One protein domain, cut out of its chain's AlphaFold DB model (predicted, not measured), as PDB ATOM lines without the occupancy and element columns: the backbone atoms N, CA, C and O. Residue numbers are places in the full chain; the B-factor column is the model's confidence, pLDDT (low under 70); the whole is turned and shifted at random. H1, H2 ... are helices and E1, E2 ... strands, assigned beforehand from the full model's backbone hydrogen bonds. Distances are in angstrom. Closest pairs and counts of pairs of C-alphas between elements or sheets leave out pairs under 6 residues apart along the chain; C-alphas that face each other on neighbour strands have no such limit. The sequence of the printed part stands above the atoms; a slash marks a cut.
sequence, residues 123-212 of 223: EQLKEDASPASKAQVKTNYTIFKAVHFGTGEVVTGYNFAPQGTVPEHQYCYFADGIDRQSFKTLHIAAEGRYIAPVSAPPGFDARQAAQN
ATOM      1  N   GLU A 123       9.581  -8.924  49.824       79.75
ATOM      2  CA  GLU A 123      10.542  -9.248  48.770       79.75
ATOM      3  C   GLU A 123       9.847  -9.668  47.467       79.75
ATOM      4  O   GLU A 123      10.354  -9.376  46.382       79.75
ATOM      5  N   GLN A 124       8.682 -10.321  47.551       80.44
ATOM      6  CA  GLN A 124       7.873 -10.689  46.383       80.44
ATOM      7  C   GLN A 124       7.163  -9.476  45.775       80.44
ATOM      8  O   GLN A 124       7.050  -9.389  44.552       80.44
ATOM      9  N   LEU A 125       6.723  -8.531  46.612       79.50
ATOM     10  CA  LEU A 125       6.052  -7.307  46.170       79.50
ATOM     11  C   LEU A 125       7.010  -6.274  45.565       79.50
ATOM     12  O   LEU A 125       6.563  -5.446  44.773       79.50
ATOM     13  N   LYS A 126       8.306  -6.326  45.912       81.56
ATOM     14  CA  LYS A 126       9.337  -5.367  45.471       81.56
ATOM     15  C   LYS A 126       8.843  -3.920  45.573       81.56
ATOM     16  O   LYS A 126       8.877  -3.184  44.592       81.56
ATOM     17  N   GLU A 127       8.379  -3.527  46.759       72.62
ATOM     18  CA  GLU A 127       7.732  -2.225  47.005       72.62
ATOM     19  C   GLU A 127       8.600  -1.021  46.579       72.62
ATOM     20  O   GLU A 127       8.068   0.006  46.166       72.62
ATOM     21  N   ASP A 128       9.928  -1.177  46.584       76.00
ATOM     22  CA  ASP A 128      10.889  -0.140  46.184       76.00
ATOM     23  C   ASP A 128      11.171  -0.088  44.666       76.00
ATOM     24  O   ASP A 128      11.906   0.782  44.184       76.00
ATOM     25  N   ALA A 129      10.618  -1.015  43.876       79.88
ATOM     26  CA  ALA A 129      10.819  -1.040  42.434       79.88
ATOM     27  C   ALA A 129      10.058   0.112  41.765       79.88
ATOM     28  O   ALA A 129       8.831   0.148  41.735       79.88
ATOM     29  N   SER A 130      10.804   1.044  41.176       80.44
ATOM     30  CA  SER A 130      10.239   2.190  40.463       80.44
ATOM     31  C   SER A 130      10.373   2.024  38.945       80.44
ATOM     32  O   SER A 130      11.432   1.600  38.469       80.44
ATOM     33  N   PRO A 131       9.348   2.383  38.150       85.88
ATOM     34  CA  PRO A 131       9.457   2.387  36.700       85.88
ATOM     35  C   PRO A 131      10.402   3.506  36.248       85.88
ATOM     36  O   PRO A 131      10.525   4.540  36.906       85.88
ATOM     37  N   ALA A 132      11.010   3.351  35.069       85.19
ATOM     38  CA  ALA A 132      11.875   4.382  34.481       85.19
ATOM     39  C   ALA A 132      11.172   5.750  34.333       85.19
ATOM     40  O   ALA A 132      11.818   6.793  34.386       85.19
ATOM     41  N   SER A 133       9.841   5.748  34.204       87.12
ATOM     42  CA  SER A 133       9.002   6.947  34.124       87.12
ATOM     43  C   SER A 133       8.805   7.686  35.453       87.12
ATOM     44  O   SER A 133       8.244   8.779  35.439       87.12
ATOM     45  N   LYS A 134       9.227   7.117  36.594       83.81
ATOM     46  CA  LYS A 134       8.996   7.649  37.955       83.81
ATOM     47  C   LYS A 134       7.518   7.874  38.314       83.81
ATOM     48  O   LYS A 134       7.213   8.643  39.222       83.81
ATOM     49  N   ALA A 135       6.598   7.228  37.602       84.69
ATOM     50  CA  ALA A 135       5.177   7.277  37.927       84.69
ATOM     51  C   ALA A 135       4.884   6.533  39.241       84.69
ATOM     52  O   ALA A 135       5.607   5.607  39.611       84.69
ATOM     53  N   GLN A 136       3.804   6.924  39.925       81.12
ATOM     54  CA  GLN A 136       3.350   6.244  41.137       81.12
ATOM     55  C   GLN A 136       2.979   4.787  40.827       81.12
ATOM     56  O   GLN A 136       2.163   4.526  39.942       81.12
ATOM     57  N   VAL A 137       3.557   3.847  41.576       81.81
ATOM     58  CA  VAL A 137       3.280   2.413  41.442       81.81
ATOM     59  C   VAL A 137       2.135   2.032  42.374       81.81
ATOM     60  O   VAL A 137       2.194   2.292  43.574       81.81
ATOM     61  N   LYS A 138       1.085   1.423  41.816       81.75
ATOM     62  CA  LYS A 138       0.050   0.726  42.586       81.75
ATOM     63  C   LYS A 138       0.320  -0.767  42.488       81.75
ATOM     64  O   LYS A 138       0.223  -1.335  41.402       81.75
ATOM     65  N   THR A 139       0.678  -1.373  43.609       83.12
ATOM     66  CA  THR A 139       0.941  -2.807  43.695       83.12
ATOM     67  C   THR A 139      -0.308  -3.485  44.223       83.12
ATOM     68  O   THR A 139      -0.729  -3.173  45.326       83.12
ATOM     69  N   ASN A 140      -0.872  -4.416  43.463       87.25
ATOM     70  CA  ASN A 140      -1.927  -5.318  43.920       87.25
ATOM     71  C   ASN A 140      -1.444  -6.749  43.682       87.25
ATOM     72  O   ASN A 140      -0.622  -6.986  42.791       87.25
ATOM     73  N   TYR A 141      -1.960  -7.710  44.440       89.19
ATOM     74  CA  TYR A 141      -1.711  -9.126  44.177       89.19
ATOM     75  C   TYR A 141      -3.017  -9.852  43.888       89.19
ATOM     76  O   TYR A 141      -4.105  -9.390  44.226       89.19
ATOM     77  N   THR A 142      -2.924 -10.980  43.189       91.12
ATOM     78  CA  THR A 142      -4.093 -11.799  42.878       91.12
ATOM     79  C   THR A 142      -3.840 -13.240  43.270       91.12
ATOM     80  O   THR A 142      -2.823 -13.819  42.892       91.12
ATOM     81  N   ILE A 143      -4.778 -13.817  44.014       90.81
ATOM     82  CA  ILE A 143      -4.799 -15.252  44.287       90.81
ATOM     83  C   ILE A 143      -5.676 -15.906  43.228       90.81
ATOM     84  O   ILE A 143      -6.837 -15.533  43.067       90.81
ATOM     85  N   PHE A 144      -5.116 -16.886  42.524       91.81
ATOM     86  CA  PHE A 144      -5.847 -17.694  41.558       91.81
ATOM     87  C   PHE A 144      -6.178 -19.061  42.146       91.81
ATOM     88  O   PHE A 144      -5.323 -19.725  42.736       91.81
ATOM     89  N   LYS A 145      -7.418 -19.498  41.947       91.38
ATOM     90  CA  LYS A 145      -7.864 -20.871  42.180       91.38
ATOM     91  C   LYS A 145      -8.354 -21.442  40.862       91.38
ATOM     92  O   LYS A 145      -9.212 -20.834  40.230       91.38
ATOM     93  N   ALA A 146      -7.822 -22.589  40.467       91.12
ATOM     94  CA  ALA A 146      -8.205 -23.276  39.242       91.12
ATOM     95  C   ALA A 146      -8.888 -24.603  39.579       91.12
ATOM     96  O   ALA A 146      -8.439 -25.336  40.462       91.12
ATOM     97  N   VAL A 147      -9.979 -24.894  38.879       91.94
ATOM     98  CA  VAL A 147     -10.716 -26.156  38.958       91.94
ATOM     99  C   VAL A 147     -10.830 -26.715  37.550       91.94
ATOM    100  O   VAL A 147     -11.294 -26.029  36.645       91.94
ATOM    101  N   HIS A 148     -10.415 -27.961  37.353       91.12
ATOM    102  CA  HIS A 148     -10.525 -28.612  36.052       91.12
ATOM    103  C   HIS A 148     -11.994 -28.745  35.613       91.12
ATOM    104  O   HIS A 148     -12.844 -29.162  36.401       91.12
ATOM    105  N   PHE A 149     -12.294 -28.396  34.360       89.94
ATOM    106  CA  PHE A 149     -13.645 -28.436  33.801       89.94
ATOM    107  C   PHE A 149     -13.609 -28.754  32.299       89.94
ATOM    108  O   PHE A 149     -13.200 -27.931  31.480       89.94
ATOM    109  N   GLY A 150     -14.079 -29.943  31.916       86.62
ATOM    110  CA  GLY A 150     -14.098 -30.361  30.512       86.62
ATOM    111  C   GLY A 150     -12.688 -30.444  29.917       86.62
ATOM    112  O   GLY A 150     -11.868 -31.225  30.384       86.62
ATOM    113  N   THR A 151     -12.414 -29.662  28.869       84.44
ATOM    114  CA  THR A 151     -11.098 -29.614  28.200       84.44
ATOM    115  C   THR A 151     -10.123 -28.617  28.824       84.44
ATOM    116  O   THR A 151      -8.936 -28.663  28.515       84.44
ATOM    117  N   GLY A 152     -10.611 -27.744  29.708       88.81
ATOM    118  CA  GLY A 152      -9.845 -26.649  30.285       88.81
ATOM    119  C   GLY A 152     -10.030 -26.549  31.794       88.81
ATOM    120  O   GLY A 152     -10.237 -27.543  32.495       88.81
ATOM    121  N   GLU A 153      -9.951 -25.328  32.305       92.56
ATOM    122  CA  GLU A 153     -10.056 -25.032  33.730       92.56
ATOM    123  C   GLU A 153     -10.925 -23.796  33.968       92.56
ATOM    124  O   GLU A 153     -10.880 -22.818  33.226       92.56
ATOM    125  N   VAL A 154     -11.720 -23.823  35.031       93.50
ATOM    126  CA  VAL A 154     -12.393 -22.646  35.573       93.50
ATOM    127  C   VAL A 154     -11.456 -22.005  36.583       93.50
ATOM    128  O   VAL A 154     -11.123 -22.599  37.607       93.50
ATOM    129  N   VAL A 155     -11.028 -20.784  36.290       94.69
ATOM    130  CA  VAL A 155     -10.104 -20.020  37.120       94.69
ATOM    131  C   VAL A 155     -10.856 -18.875  37.778       94.69
ATOM    132  O   VAL A 155     -11.455 -18.034  37.107       94.69
ATOM    133  N   THR A 156     -10.799 -18.825  39.106       95.50
ATOM    134  CA  THR A 156     -11.298 -17.700  39.899       95.50
ATOM    135  C   THR A 156     -10.126 -16.901  40.449       95.50
ATOM    136  O   THR A 156      -9.219 -17.463  41.065       95.50
ATOM    137  N   GLY A 157     -10.125 -15.597  40.188       94.50
ATOM    138  CA  GLY A 157      -9.123 -14.650  40.656       94.50
ATOM    139  C   GLY A 157      -9.694 -13.719  41.720       94.50
ATOM    140  O   GLY A 157     -10.789 -13.180  41.554       94.50
ATOM    141  N   TYR A 158      -8.929 -13.506  42.787       94.31
ATOM    142  CA  TYR A 158      -9.229 -12.555  43.858       94.31
ATOM    143  C   TYR A 158      -8.170 -11.459  43.873       94.31
ATOM    144  O   TYR A 158      -7.006 -11.754  44.140       94.31
ATOM    145  N   ASN A 159      -8.539 -10.218  43.580       92.56
ATOM    146  CA  ASN A 159      -7.617  -9.087  43.604       92.56
ATOM    147  C   ASN A 159      -7.575  -8.477  45.007       92.56
ATOM    148  O   ASN A 159      -8.615  -8.091  45.526       92.56
ATOM    149  N   PHE A 160      -6.387  -8.369  45.592       90.62
ATOM    150  CA  PHE A 160      -6.171  -7.774  46.902       90.62
ATOM    151  C   PHE A 160      -5.239  -6.566  46.805       90.62
ATOM    152  O   PHE A 160      -4.247  -6.572  46.064       90.62
ATOM    153  N   ALA A 161      -5.512  -5.568  47.643       87.06
ATOM    154  CA  ALA A 161      -4.515  -4.580  48.027       87.06
ATOM    155  C   ALA A 161      -3.389  -5.253  48.848       87.06
ATOM    156  O   ALA A 161      -3.653  -6.250  49.515       87.06
ATOM    157  N   PRO A 162      -2.158  -4.704  48.895       78.50
ATOM    158  CA  PRO A 162      -0.996  -5.335  49.543       78.50
ATOM    159  C   PRO A 162      -1.192  -5.748  51.004       78.50
ATOM    160  O   PRO A 162      -0.565  -6.695  51.461       78.50
ATOM    161  N   GLN A 163      -2.045  -5.020  51.724       78.06
ATOM    162  CA  GLN A 163      -2.363  -5.239  53.140       78.06
ATOM    163  C   GLN A 163      -3.846  -5.607  53.340       78.06
ATOM    164  O   GLN A 163      -4.360  -5.557  54.456       78.06
ATOM    165  N   GLY A 164      -4.572  -5.871  52.249       77.44
ATOM    166  CA  GLY A 164      -6.003  -6.136  52.270       77.44
ATOM    167  C   GLY A 164      -6.290  -7.580  52.655       77.44
ATOM    168  O   GLY A 164      -5.772  -8.504  52.042       77.44
ATOM    169  N   THR A 165      -7.168  -7.778  53.634       80.06
ATOM    170  CA  THR A 165      -7.636  -9.114  54.041       80.06
ATOM    171  C   THR A 165      -8.865  -9.581  53.260       80.06
ATOM    172  O   THR A 165      -9.239 -10.748  53.335       80.06
ATOM    173  N   VAL A 166      -9.486  -8.683  52.492       86.12
ATOM    174  CA  VAL A 166     -10.677  -8.928  51.673       86.12
ATOM    175  C   VAL A 166     -10.364  -8.498  50.239       86.12
ATOM    176  O   VAL A 166      -9.731  -7.451  50.062       86.12
ATOM    177  N   PRO A 167     -10.766  -9.274  49.217       90.94
ATOM    178  CA  PRO A 167     -10.501  -8.892  47.841       90.94
ATOM    179  C   PRO A 167     -11.344  -7.683  47.428       90.94
ATOM    180  O   PRO A 167     -12.539  -7.620  47.714       90.94
ATOM    181  N   GLU A 168     -10.725  -6.743  46.718       91.50
ATOM    182  CA  GLU A 168     -11.394  -5.580  46.122       91.50
ATOM    183  C   GLU A 168     -12.266  -5.992  44.935       91.50
ATOM    184  O   GLU A 168     -13.344  -5.438  44.729       91.50
ATOM    185  N   HIS A 169     -11.788  -6.976  44.166       92.25
ATOM    186  CA  HIS A 169     -12.456  -7.476  42.972       92.25
ATOM    187  C   HIS A 169     -12.324  -8.988  42.842       92.25
ATOM    188  O   HIS A 169     -11.263  -9.561  43.116       92.25
ATOM    189  N   GLN A 170     -13.379  -9.629  42.351       94.44
ATOM    190  CA  GLN A 170     -13.412 -11.058  42.075       94.44
ATOM    191  C   GLN A 170     -13.936 -11.332  40.671       94.44
ATOM    192  O   GLN A 170     -14.968 -10.813  40.241       94.44
ATOM    193  N   TYR A 171     -13.248 -12.212  39.954       95.38
ATOM    194  CA  TYR A 171     -13.616 -12.575  38.592       95.38
ATOM    195  C   TYR A 171     -13.387 -14.058  38.344       95.38
ATOM    196  O   TYR A 171     -12.470 -14.665  38.891       95.38
ATOM    197  N   CYS A 172     -14.227 -14.636  37.494       95.06
ATOM    198  CA  CYS A 172     -14.174 -16.040  37.127       95.06
ATOM    199  C   CYS A 172     -14.208 -16.175  35.605       95.06
ATOM    200  O   CYS A 172     -15.055 -15.589  34.915       95.06
ATOM    201  N   TYR A 173     -13.264 -16.939  35.073       94.12
ATOM    202  CA  TYR A 173     -13.142 -17.198  33.648       94.12
ATOM    203  C   TYR A 173     -12.828 -18.667  33.395       94.12
ATOM    204  O   TYR A 173     -12.188 -19.335  34.198       94.12
ATOM    205  N   PHE A 174     -13.280 -19.164  32.255       92.94
ATOM    206  CA  PHE A 174     -12.845 -20.442  31.725       92.94
ATOM    207  C   PHE A 174     -11.584 -20.231  30.888       92.94
ATOM    208  O   PHE A 174     -11.551 -19.327  30.054       92.94
ATOM    209  N   ALA A 175     -10.557 -21.035  31.120       90.31
ATOM    210  CA  ALA A 175      -9.317 -21.055  30.368       90.31
ATOM    211  C   ALA A 175      -9.196 -22.394  29.641       90.31
ATOM    212  O   ALA A 175      -9.136 -23.446  30.274       90.31
ATOM    213  N   ASP A 176      -9.140 -22.344  28.315       86.81
ATOM    214  CA  ASP A 176      -8.899 -23.510  27.466       86.81
ATOM    215  C   ASP A 176      -7.530 -23.358  26.804       86.81
ATOM    216  O   ASP A 176      -7.229 -22.315  26.210       86.81
ATOM    217  N   GLY A 177      -6.672 -24.363  26.947       76.88
ATOM    218  CA  GLY A 177      -5.340 -24.338  26.351       76.88
ATOM    219  C   GLY A 177      -5.438 -24.478  24.835       76.88
ATOM    220  O   GLY A 177      -5.905 -25.501  24.344       76.88
ATOM    221  N   ILE A 178      -4.981 -23.472  24.085       64.62
ATOM    222  CA  ILE A 178      -4.837 -23.583  22.624       64.62
ATOM    223  C   ILE A 178      -3.507 -24.285  22.298       64.62
ATOM    224  O   ILE A 178      -3.447 -25.123  21.399       64.62
ATOM    225  N   ASP A 179      -2.447 -23.973  23.053       67.69
ATOM    226  CA  ASP A 179      -1.124 -24.611  23.008       67.69
ATOM    227  C   ASP A 179      -0.403 -24.478  24.376       67.69
ATOM    228  O   ASP A 179      -1.015 -24.101  25.374       67.69
ATOM    229  N   ARG A 180       0.902 -24.799  24.465       59.91
ATOM    230  CA  ARG A 180       1.669 -24.720  25.734       59.91
ATOM    231  C   ARG A 180       1.917 -23.288  26.243       59.91
ATOM    232  O   ARG A 180       2.465 -23.144  27.333       59.91
ATOM    233  N   GLN A 181       1.608 -22.251  25.465       66.94
ATOM    234  CA  GLN A 181       1.906 -20.847  25.788       66.94
ATOM    235  C   GLN A 181       0.688 -19.915  25.679       66.94
ATOM    236  O   GLN A 181       0.760 -18.776  26.138       66.94
ATOM    237  N   SER A 182      -0.425 -20.389  25.120       74.31
ATOM    238  CA  SER A 182      -1.591 -19.584  24.769       74.31
ATOM    239  C   SER A 182      -2.865 -20.213  25.316       74.31
ATOM    240  O   SER A 182      -3.224 -21.342  24.974       74.31
ATOM    241  N   PHE A 183      -3.590 -19.442  26.123       77.06
ATOM    242  CA  PHE A 183      -4.888 -19.828  26.666       77.06
ATOM    243  C   PHE A 183      -5.976 -18.946  26.063       77.06
ATOM    244  O   PHE A 183      -5.834 -17.721  26.006       77.06
ATOM    245  N   LYS A 184      -7.084 -19.553  25.639       84.50
ATOM    246  CA  LYS A 184      -8.314 -18.820  25.348       84.50
ATOM    247  C   LYS A 184      -9.061 -18.624  26.656       84.50
ATOM    248  O   LYS A 184      -9.490 -19.599  27.265       84.50
ATOM    249  N   THR A 185      -9.234 -17.375  27.069       88.81
ATOM    250  CA  THR A 185     -10.016 -17.046  28.259       88.81
ATOM    251  C   THR A 185     -11.423 -16.603  27.876       88.81
ATOM    252  O   THR A 185     -11.636 -15.866  26.912       88.81
ATOM    253  N   LEU A 186     -12.409 -17.071  28.633       90.88
ATOM    254  CA  LEU A 186     -13.806 -16.693  28.501       90.88
ATOM    255  C   LEU A 186     -14.330 -16.278  29.868       90.88
ATOM    256  O   LEU A 186     -14.474 -17.111  30.757       90.88
ATOM    257  N   HIS A 187     -14.624 -14.994  30.048       92.50
ATOM    258  CA  HIS A 187     -15.225 -14.507  31.287       92.50
ATOM    259  C   HIS A 187     -16.657 -15.033  31.423       92.50
ATOM    260  O   HIS A 187     -17.460 -14.878  30.503       92.50
ATOM    261  N   ILE A 188     -16.957 -15.657  32.563       94.06
ATOM    262  CA  ILE A 188     -18.243 -16.330  32.819       94.06
ATOM    263  C   ILE A 188     -18.946 -15.822  34.079       94.06
ATOM    264  O   ILE A 188     -20.153 -15.999  34.216       94.06
ATOM    265  N   ALA A 189     -18.224 -15.179  35.001       94.62
ATOM    266  CA  ALA A 189     -18.821 -14.533  36.162       94.62
ATOM    267  C   ALA A 189     -17.906 -13.444  36.743       94.62
ATOM    268  O   ALA A 189     -16.684 -13.485  36.583       94.62
ATOM    269  N   ALA A 190     -18.502 -12.487  37.448       94.38
ATOM    270  CA  ALA A 190     -17.790 -11.486  38.238       94.38
ATOM    271  C   ALA A 190     -18.571 -11.184  39.517       94.38
ATOM    272  O   ALA A 190     -19.803 -11.180  39.499       94.38
ATOM    273  N   GLU A 191     -17.852 -10.943  40.612       94.12
ATOM    274  CA  GLU A 191     -18.420 -10.590  41.920       94.12
ATOM    275  C   GLU A 191     -19.550 -11.534  42.374       94.12
ATOM    276  O   GLU A 191     -20.630 -11.100  42.774       94.12
ATOM    277  N   GLY A 192     -19.344 -12.849  42.244       92.00
ATOM    278  CA  GLY A 192     -20.343 -13.843  42.649       92.00
ATOM    279  C   GLY A 192     -21.517 -14.015  41.681       92.00
ATOM    280  O   GLY A 192     -22.407 -14.819  41.951       92.00
ATOM    281  N   ARG A 193     -21.552 -13.295  40.552       94.44
ATOM    282  CA  ARG A 193     -22.690 -13.301  39.622       94.44
ATOM    283  C   ARG A 193     -22.303 -13.772  38.227       94.44
ATOM    284  O   ARG A 193     -21.326 -13.303  37.646       94.44
ATOM    285  N   TYR A 194     -23.116 -14.666  37.674       94.38
ATOM    286  CA  TYR A 194     -23.003 -15.160  36.311       94.38
ATOM    287  C   TYR A 194     -23.147 -14.022  35.301       94.38
ATOM    288  O   TYR A 194     -24.040 -13.174  35.395       94.38
ATOM    289  N   ILE A 195     -22.266 -14.030  34.308       92.81
ATOM    290  CA  ILE A 195     -22.299 -13.119  33.172       92.81
ATOM    291  C   ILE A 195     -22.295 -13.988  31.925       92.81
ATOM    292  O   ILE A 195     -21.329 -14.697  31.654       92.81
ATOM    293  N   ALA A 196     -23.389 -13.930  31.165       88.12
ATOM    294  CA  ALA A 196     -23.493 -14.672  29.920       88.12
ATOM    295  C   ALA A 196     -22.405 -14.189  28.938       88.12
ATOM    296  O   ALA A 196     -22.380 -13.000  28.601       88.12
ATOM    297  N   PRO A 197     -21.504 -15.075  28.479       86.56
ATOM    298  CA  PRO A 197     -20.467 -14.685  27.541       86.56
ATOM    299  C   PRO A 197     -21.068 -14.310  26.185       86.56
ATOM    300  O   PRO A 197     -21.980 -14.971  25.690       86.56
ATOM    301  N   VAL A 198     -20.499 -13.284  25.549       82.31
ATOM    302  CA  VAL A 198     -20.943 -12.796  24.230       82.31
ATOM    303  C   VAL A 198     -20.739 -13.848  23.132       82.31
ATOM    304  O   VAL A 198     -21.514 -13.921  22.185       82.31
ATOM    305  N   SER A 199     -19.698 -14.675  23.252       81.75
ATOM    306  CA  SER A 199     -19.404 -15.760  22.317       81.75
ATOM    307  C   SER A 199     -18.789 -16.936  23.069       81.75
ATOM    308  O   SER A 199     -17.649 -16.861  23.529       81.75
ATOM    309  N   ALA A 200     -19.563 -18.009  23.221       81.31
ATOM    310  CA  ALA A 200     -19.100 -19.268  23.793       81.31
ATOM    311  C   ALA A 200     -18.663 -20.234  22.676       81.31
ATOM    312  O   ALA A 200     -19.278 -20.247  21.606       81.31
ATOM    313  N   PRO A 201     -17.623 -21.062  22.899       80.56
ATOM    314  CA  PRO A 201     -17.305 -22.163  21.999       80.56
ATOM    315  C   PRO A 201     -18.523 -23.080  21.778       80.56
ATOM    316  O   PRO A 201     -19.315 -23.287  22.700       80.56
ATOM    317  N   PRO A 202     -18.692 -23.649  20.574       78.31
ATOM    318  CA  PRO A 202     -19.796 -24.561  20.304       78.31
ATOM    319  C   PRO A 202     -19.721 -25.782  21.230       78.31
ATOM    320  O   PRO A 202     -18.678 -26.421  21.340       78.31
ATOM    321  N   GLY A 203     -20.831 -26.090  21.905       81.88
ATOM    322  CA  GLY A 203     -20.911 -27.183  22.881       81.88
ATOM    323  C   GLY A 203     -20.385 -26.849  24.284       81.88
ATOM    324  O   GLY A 203     -20.444 -27.709  25.156       81.88
ATOM    325  N   PHE A 204     -19.908 -25.624  24.530       86.81
ATOM    326  CA  PHE A 204     -19.490 -25.186  25.862       86.81
ATOM    327  C   PHE A 204     -20.674 -24.646  26.672       86.81
ATOM    328  O   PHE A 204     -21.285 -23.638  26.304       86.81
ATOM    329  N   ASP A 205     -20.960 -25.276  27.811       89.56
ATOM    330  CA  ASP A 205     -21.948 -24.781  28.766       89.56
ATOM    331  C   ASP A 205     -21.298 -23.807  29.763       89.56
ATOM    332  O   ASP A 205     -20.773 -24.183  30.815       89.56
ATOM    333  N   ALA A 206     -21.363 -22.516  29.431       90.19
ATOM    334  CA  ALA A 206     -20.854 -21.450  30.287       90.19
ATOM    335  C   ALA A 206     -21.581 -21.356  31.636       90.19
ATOM    336  O   ALA A 206     -20.988 -20.913  32.621       90.19
ATOM    337  N   ARG A 207     -22.859 -21.747  31.695       91.56
ATOM    338  CA  ARG A 207     -23.648 -21.712  32.929       91.56
ATOM    339  C   ARG A 207     -23.182 -22.817  33.872       91.56
ATOM    340  O   ARG A 207     -22.983 -22.547  35.052       91.56
ATOM    341  N   GLN A 208     -22.943 -24.018  33.351       92.25
ATOM    342  CA  GLN A 208     -22.378 -25.127  34.119       92.25
ATOM    343  C   GLN A 208     -20.938 -24.836  34.567       92.25
ATOM    344  O   GLN A 208     -20.592 -25.078  35.721       92.25
ATOM    345  N   ALA A 209     -20.110 -24.246  33.700       92.19
ATOM    346  CA  ALA A 209     -18.763 -23.817  34.077       92.19
ATOM    347  C   ALA A 209     -18.800 -22.813  35.242       92.19
ATOM    348  O   ALA A 209     -18.047 -22.943  36.205       92.19
ATOM    349  N   ALA A 210     -19.737 -21.861  35.211       93.56
ATOM    350  CA  ALA A 210     -19.868 -20.843  36.249       93.56
ATOM    351  C   ALA A 210     -20.303 -21.397  37.617       93.56
ATOM    352  O   ALA A 210     -20.062 -20.751  38.633       93.56
ATOM    353  N   GLN A 211     -20.893 -22.596  37.681       93.81
ATOM    354  CA  GLN A 211     -21.176 -23.272  38.956       93.81
ATOM    355  C   GLN A 211     -19.899 -23.724  39.679       93.81
ATOM    356  O   GLN A 211     -19.930 -23.928  40.886       93.81
ATOM    357  N   ASN A 212     -18.783 -23.854  38.953       93.94
ATOM    358  CA  ASN A 212     -17.488 -24.275  39.490       93.94
ATOM    359  C   ASN A 212     -16.591 -23.091  39.895       93.94
ATOM    360  O   ASN A 212     -15.434 -23.297  40.258       93.94
TER     361      ASN A 212
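Overview. This is residues 123 to 212 of the 223 residues of an uncharacterized protein of Beijerinckiaceae bacterium RH AL1 (UniProt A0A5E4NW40). The domain is a strongly twisted sheet of four antiparallel strands, with one short helix, H1, over one face. Before the sheet comes a long stretch with no named element, of which residues 130 to 136 stick out free, and after E4 a long link leads to H1. The 90 printed residues hold E1, E2, E3, E4 and then H1 along the chain, and the sheet's order is E1, E2, E3, E4. The class is mostly strand, though under half of the residues are in named elements. The whole is loose and elongated, with a radius of gyration of the C-alphas of 16.1 A and spans of 48 by 30 by 23 A.

Arrangement. Start at E1, residues 141 to 149, an edge strand; it forms a hairpin with E2, residues 152 to 160, antiparallel at 160 degrees between directions. Look there for N 145 and O 156, 2.9 A apart and within hydrogen-bond range. E2 forms the next hairpin with E3, residues 169 to 177, antiparallel at 154 degrees, with N 155 and O 173 at 2.8 A. E3 and E4, residues 183 to 190, form the last hairpin at 148 degrees, with N 174 and O 186 at 2.8 A. Together they make a meander, each strand the antiparallel neighbour of the one before. The edge strands E1 and E4 are apart. From edge to edge the strands' lines turn by 77 degrees. Beyond E4, residues 193 to 194 make a short antiparallel pairing with residues 189 to 190 of E4. H1, residues 206 to 210, is on the sheet, over E3, at a height over the sheet of 7.8 A. Its closest C-alphas to E4 are those of Ile 188 and Ala 210, 5.9 A apart. In H1 every O i to N i+4 pair is within hydrogen-bond range.

Along the chain. Find C-alpha 141 at (-1.711, -9.126, 44.177); from there E1 runs 25.0 A to Phe 149. E2 spans 25.4 A from Gly 152 to Phe 160, and E3 24.7 A from His 169 to Gly 177. E4 begins at C-alpha 183, at (-4.888, -19.828, 26.666), and runs 19.2 A to Ala 190. H1 is short, 6.1 A from Ala 206 to Ala 210, and ends at C-alpha 210, at (-19.868, -20.843, 36.249).

Size, cuts and confidence. The two C-alphas farthest apart are those of Lys 134 and Gly 203, at 48.3 A. The printed part has no cut. The link from E4 to H1 is long, with 15 residues. The mean pLDDT of the printed part is 86.5, and residues 178 to 181 are under 70.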